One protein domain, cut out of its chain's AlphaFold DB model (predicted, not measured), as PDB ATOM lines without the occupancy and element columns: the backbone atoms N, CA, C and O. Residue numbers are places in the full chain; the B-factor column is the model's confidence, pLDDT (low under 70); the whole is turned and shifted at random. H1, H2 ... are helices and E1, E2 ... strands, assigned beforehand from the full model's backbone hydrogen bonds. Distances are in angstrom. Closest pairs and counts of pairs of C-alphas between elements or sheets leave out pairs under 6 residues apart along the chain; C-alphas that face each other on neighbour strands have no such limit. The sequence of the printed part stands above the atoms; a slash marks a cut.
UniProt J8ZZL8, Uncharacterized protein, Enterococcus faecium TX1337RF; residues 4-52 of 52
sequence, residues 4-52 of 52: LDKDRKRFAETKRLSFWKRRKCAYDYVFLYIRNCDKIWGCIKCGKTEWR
ATOM      1  N   LEU A   4      24.842  39.767  35.081       70.62
ATOM      2  CA  LEU A   4      24.915  40.816  36.104       70.62
ATOM      3  C   LEU A   4      25.678  42.088  35.694       70.62
ATOM      4  O   LEU A   4      25.246  43.197  36.004       70.62
ATOM      5  N   ASP A   5      26.805  41.950  34.998       76.75
ATOM      6  CA  ASP A   5      27.629  43.093  34.591       76.75
ATOM      7  C   ASP A   5      26.968  43.873  33.442       76.75
ATOM      8  O   ASP A   5      26.994  45.106  33.401       76.75
ATOM      9  N   LYS A   6      26.294  43.150  32.533       77.38
ATOM     10  CA  LYS A   6      25.498  43.746  31.449       77.38
ATOM     11  C   LYS A   6      24.278  44.484  31.997       77.38
ATOM     12  O   LYS A   6      23.993  45.590  31.539       77.38
ATOM     13  N   ASP A   7      23.593  43.904  32.980       74.25
ATOM     14  CA  ASP A   7      22.436  44.526  33.630       74.25
ATOM     15  C   ASP A   7      22.834  45.779  34.425       74.25
ATOM     16  O   ASP A   7      22.174  46.815  34.320       74.25
ATOM     17  N   ARG A   8      23.978  45.745  35.126       74.19
ATOM     18  CA  ARG A   8      24.555  46.927  35.789       74.19
ATOM     19  C   ARG A   8      24.891  48.049  34.812       74.19
ATOM     20  O   ARG A   8      24.536  49.195  35.085       74.19
ATOM     21  N   LYS A   9      25.544  47.744  33.682       80.19
ATOM     22  CA  LYS A   9      25.851  48.748  32.647       80.19
ATOM     23  C   LYS A   9      24.583  49.359  32.061       80.19
ATOM     24  O   LYS A   9      24.454  50.578  32.069       80.19
ATOM     25  N   ARG A  10      23.600  48.535  31.683       75.75
ATOM     26  CA  ARG A  10      22.295  49.017  31.194       75.75
ATOM     27  C   ARG A  10      21.596  49.926  32.195       75.75
ATOM     28  O   ARG A  10      21.041  50.953  31.810       75.75
ATOM     29  N   PHE A  11      21.625  49.577  33.478       79.56
ATOM     30  CA  PHE A  11      21.042  50.416  34.518       79.56
ATOM     31  C   PHE A  11      21.801  51.738  34.703       79.56
ATOM     32  O   PHE A  11      21.172  52.777  34.882       79.56
ATOM     33  N   ALA A  12      23.135  51.724  34.621       76.19
ATOM     34  CA  ALA A  12      23.951  52.937  34.675       76.19
ATOM     35  C   ALA A  12      23.704  53.862  33.467       76.19
ATOM     36  O   ALA A  12      23.664  55.080  33.627       76.19
ATOM     37  N   GLU A  13      23.483  53.290  32.281       78.44
ATOM     38  CA  GLU A  13      23.133  54.026  31.058       78.44
ATOM     39  C   GLU A  13      21.671  54.499  31.034       78.44
ATOM     40  O   GLU A  13      21.309  55.401  30.272       78.44
ATOM     41  N   THR A  14      20.806  53.929  31.879       76.38
ATOM     42  CA  THR A  14      19.395  54.313  31.955       76.38
ATOM     43  C   THR A  14      19.268  55.754  32.451       76.38
ATOM     44  O   THR A  14      19.516  56.062  33.620       76.38
ATOM     45  N   LYS A  15      18.790  56.655  31.583       66.75
ATOM     46  CA  LYS A  15      18.441  58.026  31.981       66.75
ATOM     47  C   LYS A  15      17.391  57.995  33.090       66.75
ATOM     48  O   LYS A  15      16.275  57.509  32.904       66.75
ATOM     49  N   ARG A  16      17.733  58.571  34.247       67.06
ATOM     50  CA  ARG A  16      16.790  58.763  35.354       67.06
ATOM     51  C   ARG A  16      15.626  59.624  34.874       67.06
ATOM     52  O   ARG A  16      15.789  60.810  34.600       67.06
ATOM     53  N   LEU A  17      14.448  59.015  34.778       68.94
ATOM     54  CA  LEU A  17      13.222  59.739  34.471       68.94
ATOM     55  C   LEU A  17      12.841  60.661  35.636       68.94
ATOM     56  O   LEU A  17      13.128  60.373  36.801       68.94
ATOM     57  N   SER A  18      12.136  61.748  35.319       75.38
ATOM     58  CA  SER A  18      11.565  62.667  36.307       75.38
ATOM     59  C   SER A  18      10.699  61.923  37.332       75.38
ATOM     60  O   SER A  18      10.055  60.920  37.011       75.38
ATOM     61  N   PHE A  19      10.638  62.446  38.560       68.31
ATOM     62  CA  PHE A  19       9.975  61.824  39.715       68.31
ATOM     63  C   PHE A  19       8.550  61.307  39.418       68.31
ATOM     64  O   PHE A  19       8.212  60.170  39.748       68.31
ATOM     65  N   TRP A  20       7.748  62.088  38.690       71.19
ATOM     66  CA  TRP A  20       6.389  61.717  38.274       71.19
ATOM     67  C   TRP A  20       6.332  60.511  37.330       71.19
ATOM     68  O   TRP A  20       5.485  59.633  37.490       71.19
ATOM     69  N   LYS A  21       7.258  60.436  36.367       67.50
ATOM     70  CA  LYS A  21       7.359  59.308  35.431       67.50
ATOM     71  C   LYS A  21       7.876  58.052  36.133       67.50
ATOM     72  O   LYS A  21       7.406  56.962  35.833       67.50
ATOM     73  N   ARG A  22       8.768  58.203  37.121       70.69
ATOM     74  CA  ARG A  22       9.207  57.107  38.003       70.69
ATOM     75  C   ARG A  22       8.054  56.494  38.795       70.69
ATOM     76  O   ARG A  22       7.994  55.277  38.904       70.69
ATOM     77  N   ARG A  23       7.131  57.309  39.313       70.25
ATOM     78  CA  ARG A  23       5.999  56.832  40.128       70.25
ATOM     79  C   ARG A  23       4.993  55.985  39.336       70.25
ATOM     80  O   ARG A  23       4.350  55.124  39.917       70.25
ATOM     81  N   LYS A  24       4.885  56.213  38.021       67.50
ATOM     82  CA  LYS A  24       4.025  55.441  37.100       67.50
ATOM     83  C   LYS A  24       4.737  54.260  36.427       67.50
ATOM     84  O   LYS A  24       4.102  53.517  35.687       67.50
ATOM     85  N   CYS A  25       6.046  54.099  36.625       65.88
ATOM     86  CA  CYS A  25       6.817  53.066  35.943       65.88
ATOM     87  C   CYS A  25       6.816  51.777  36.775       65.88
ATOM     88  O   CYS A  25       7.451  51.722  37.824       65.88
ATOM     89  N   ALA A  26       6.097  50.763  36.293       61.50
ATOM     90  CA  ALA A  26       5.923  49.466  36.953       61.50
ATOM     91  C   ALA A  26       6.492  48.288  36.134       61.50
ATOM     92  O   ALA A  26       6.040  47.161  36.295       61.50
ATOM     93  N   TYR A  27       7.445  48.538  35.229       64.56
ATOM     94  CA  TYR A  27       7.906  47.524  34.275       64.56
ATOM     95  C   TYR A  27       9.434  47.489  34.136       64.56
ATOM     96  O   TYR A  27      10.080  48.541  34.106       64.56
ATOM     97  N   ASP A  28       9.947  46.257  34.027       67.12
ATOM     98  CA  ASP A  28      11.341  45.844  33.794       67.12
ATOM     99  C   ASP A  28      12.347  46.201  34.898       67.12
ATOM    100  O   ASP A  28      13.168  47.113  34.763       67.12
ATOM    101  N   TYR A  29      12.304  45.426  35.986       72.81
ATOM    102  CA  TYR A  29      13.336  45.409  37.022       72.81
ATOM    103  C   TYR A  29      14.415  44.376  36.687       72.81
ATOM    104  O   TYR A  29      14.128  43.186  36.584       72.81
ATOM    105  N   VAL A  30      15.662  44.825  36.566       77.06
ATOM    106  CA  VAL A  30      16.838  43.955  36.458       77.06
ATOM    107  C   VAL A  30      17.505  43.801  37.814       77.06
ATOM    108  O   VAL A  30      17.453  44.692  38.664       77.06
ATOM    109  N   PHE A  31      18.148  42.662  38.023       79.31
ATOM    110  CA  PHE A  31      18.895  42.404  39.241       79.31
ATOM    111  C   PHE A  31      20.224  43.178  39.226       79.31
ATOM    112  O   PHE A  31      20.982  43.085  38.263       79.31
ATOM    113  N   LEU A  32      20.512  43.949  40.281       79.12
ATOM    114  CA  LEU A  32      21.704  44.802  40.334       79.12
ATOM    115  C   LEU A  32      22.832  44.201  41.174       79.12
ATOM    116  O   LEU A  32      23.972  44.171  40.711       79.12
ATOM    117  N   TYR A  33      22.552  43.822  42.423       76.56
ATOM    118  CA  TYR A  33      23.491  43.154  43.337       76.56
ATOM    119  C   TYR A  33      22.795  42.753  44.652       76.56
ATOM    120  O   TYR A  33      21.715  43.253  44.963       76.56
ATOM    121  N   ILE A  34      23.428  41.859  45.423       81.19
ATOM    122  CA  ILE A  34      23.040  41.538  46.808       81.19
ATOM    123  C   ILE A  34      23.915  42.363  47.751       81.19
ATOM    124  O   ILE A  34      25.135  42.383  47.584       81.19
ATOM    125  N   ARG A  35      23.323  43.015  48.752       76.88
ATOM    126  CA  ARG A  35      24.066  43.649  49.850       76.88
ATOM    127  C   ARG A  35      23.472  43.172  51.169       76.88
ATOM    128  O   ARG A  35      22.310  43.433  51.413       76.88
ATOM    129  N   ASN A  36      24.258  42.492  52.006       71.44
ATOM    130  CA  ASN A  36      23.798  41.978  53.307       71.44
ATOM    131  C   ASN A  36      22.491  41.159  53.232       71.44
ATOM    132  O   ASN A  36      21.594  41.349  54.039       71.44
ATOM    133  N   CYS A  37      22.398  40.233  52.273       74.75
ATOM    134  CA  CYS A  37      21.213  39.408  51.979       74.75
ATOM    135  C   CYS A  37      20.021  40.127  51.320       74.75
ATOM    136  O   CYS A  37      19.183  39.437  50.744       74.75
ATOM    137  N   ASP A  38      19.990  41.460  51.278       75.62
ATOM    138  CA  ASP A  38      18.997  42.208  50.501       75.62
ATOM    139  C   ASP A  38      19.318  42.169  49.005       75.62
ATOM    140  O   ASP A  38      20.444  42.469  48.580       75.62
ATOM    141  N   LYS A  39      18.321  41.831  48.180       80.69
ATOM    142  CA  LYS A  39      18.444  41.852  46.721       80.69
ATOM    143  C   LYS A  39      17.996  43.212  46.211       80.69
ATOM    144  O   LYS A  39      16.845  43.611  46.372       80.69
ATOM    145  N   ILE A  40      18.901  43.913  45.538       83.44
ATOM    146  CA  ILE A  40      18.586  45.202  44.928       83.44
ATOM    147  C   ILE A  40      18.197  44.988  43.474       83.44
ATOM    148  O   ILE A  40      18.946  44.410  42.680       83.44
ATOM    149  N   TRP A  41      17.042  45.534  43.124       83.81
ATOM    150  CA  TRP A  41      16.477  45.501  41.787       83.81
ATOM    151  C   TRP A  41      16.405  46.913  41.218       83.81
ATOM    152  O   TRP A  41      16.055  47.859  41.920       83.81
ATOM    153  N   GLY A  42      16.748  47.075  39.945       83.56
ATOM    154  CA  GLY A  42      16.773  48.354  39.246       83.56
ATOM    155  C   GLY A  42      15.857  48.358  38.032       83.56
ATOM    156  O   GLY A  42      15.992  47.529  37.147       83.56
ATOM    157  N   CYS A  43      14.952  49.321  37.940       82.06
ATOM    158  CA  CYS A  43      14.130  49.567  36.761       82.06
ATOM    159  C   CYS A  43      14.980  50.165  35.625       82.06
ATOM    160  O   CYS A  43      15.414  51.314  35.736       82.06
ATOM    161  N   ILE A  44      15.164  49.448  34.513       76.44
ATOM    162  CA  ILE A  44      15.950  49.914  33.342       76.44
ATOM    163  C   ILE A  44      15.229  50.950  32.467       76.44
ATOM    164  O   ILE A  44      15.804  51.500  31.536       76.44
ATOM    165  N   LYS A  45      13.958  51.247  32.744       73.50
ATOM    166  CA  LYS A  45      13.234  52.345  32.077       73.50
ATOM    167  C   LYS A  45      13.338  53.666  32.820       73.50
ATOM    168  O   LYS A  45      13.303  54.732  32.219       73.50
ATOM    169  N   CYS A  46      13.380  53.594  34.144       73.94
ATOM    170  CA  CYS A  46      13.147  54.732  35.021       73.94
ATOM    171  C   CYS A  46      14.286  54.985  36.011       73.94
ATOM    172  O   CYS A  46      14.299  56.010  36.701       73.94
ATOM    173  N   GLY A  47      15.238  54.060  36.105       73.94
ATOM    174  CA  GLY A  47      16.344  54.101  37.048       73.94
ATOM    175  C   GLY A  47      15.892  54.023  38.508       73.94
ATOM    176  O   GLY A  47      16.598  54.542  39.372       73.94
ATOM    177  N   LYS A  48      14.682  53.521  38.800       80.44
ATOM    178  CA  LYS A  48      14.182  53.322  40.174       80.44
ATOM    179  C   LYS A  48      14.841  52.074  40.757       80.44
ATOM    180  O   LYS A  48      14.899  51.066  40.067       80.44
ATOM    181  N   THR A  49      15.312  52.137  41.993       82.00
ATOM    182  CA  THR A  49      15.833  50.971  42.720       82.00
ATOM    183  C   THR A  49      14.859  50.550  43.809       82.00
ATOM    184  O   THR A  49      14.380  51.412  44.547       82.00
ATOM    185  N   GLU A  50      14.594  49.254  43.917       77.75
ATOM    186  CA  GLU A  50      13.787  48.651  44.978       77.75
ATOM    187  C   GLU A  50      14.581  47.557  45.694       77.75
ATOM    188  O   GLU A  50      15.406  46.869  45.087       77.75
ATOM    189  N   TRP A  51      14.334  47.442  46.996       75.50
ATOM    190  CA  TRP A  51      14.924  46.441  47.878       75.50
ATOM    191  C   TRP A  51      13.893  45.334  48.076       75.50
ATOM    192  O   TRP A  51      12.717  45.638  48.294       75.50
ATOM    193  N   ARG A  52      14.313  44.076  47.951       64.06
ATOM    194  CA  ARG A  52      13.460  42.909  48.179       64.06
ATOM    195  C   ARG A  52      14.223  41.793  48.870       64.06
ATOM    196  O   ARG A  52      15.440  41.657  48.598       64.06
TER     197      ARG A  52
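What this domain is: This is residues 4 to 52 of the 52 residues of an uncharacterized protein of Enterococcus faecium TX1337RF (UniProt J8ZZL8). A small sheet of three antiparallel strands, E1, E2 and E3, has one helix, H1, lying across one of its faces, and no named helix covers the other face. The short helix H2 sits away from the sheet, at the end of the long axis opposite to the tight turn between E1 and E2. The printed part has 49 residues with two named helices followed by three named strands, H1 H2 E1 E2 E3 along the chain, and the sheet runs E1 E2 E3 in space as well. The class is mixed, helices and strands, with 15 residues in helices and 16 in strands. The whole is compact, with a radius of gyration of the C-alphas of 10.6 A, and the C-alphas span 30 by 21 by 14 A.

How they stand to each other: H1, residues 4 to 13, is on the sheet of E1, residues 29 to 35, E2, residues 38 to 43, and E3, residues 49 to 51, at a height over the sheet of 8.5 A. This gives two layers, a helix on one face of a sheet. H1 lies over E1, where 4 of its 10 C-alphas fall when dropped onto the local plane, and only just over E2, where 3 fall. It runs across the strands, at 69 degrees to E1 on the local plane. The closest C-alphas of H1 and E1 are those of Arg 8 and Leu 32, 5.8 A apart. For H1 and E2 the closest are those of Phe 11 and Gly 42, 6.7 A apart. H2, residues 19 to 23, is not on the sheet, and it is apart from H1, E2 and E3. The three strands form a meander, each strand the antiparallel neighbour of the one before. E1 and E2 are a hairpin with 151 degrees between their directions; N 30 and O 42, 2.8 A apart, and N 40 and O 33, 2.9 A apart, are within hydrogen-bond range. E2 and E3 are a hairpin too, at 154 degrees, with N 50 and O 41 within hydrogen-bond range at 2.8 A. E2 is the inner strand; E1 and E3 are edge strands. In H1 and H2 every O i to N i+4 pair is within hydrogen-bond range.

Where its parts are: H1 begins with C-alpha 4 at (24.915, 40.816, 36.104) and ends at Glu 13, 14.3 A away from C-alpha to C-alpha. H2, from Phe 19 to Arg 23, measures 6.4 A from first to last C-alpha. E1 runs from Tyr 29, C-alpha at (13.336, 45.409, 37.022), to Arg 35 over 16.8 A. E2 runs from Asp 38 to Cys 43 over 16.3 A. E3, from Thr 49 to Trp 51, covers 6.9 A and ends with C-alpha 51 at (14.924, 46.441, 47.878).

The domain as a whole: The two C-alphas farthest apart in the domain are those of Trp 20 in H2 and Asn 36 between E1 and E2, 30.3 A. The first and last printed C-alphas, of Leu 4 and Arg 52, are 16.8 A apart. The printed part has no cut and ends at residue 52, the chain's last residue. The links from H1 to H2, H2 to E1, E1 to E2 and E2 to E3 are tight, and no link is long. The mean pLDDT of the printed part is 74.5. The model's confidence is low, under 70, at residues 15 to 17, residue 19, residue 21, residues 24 to 28 and residue 52.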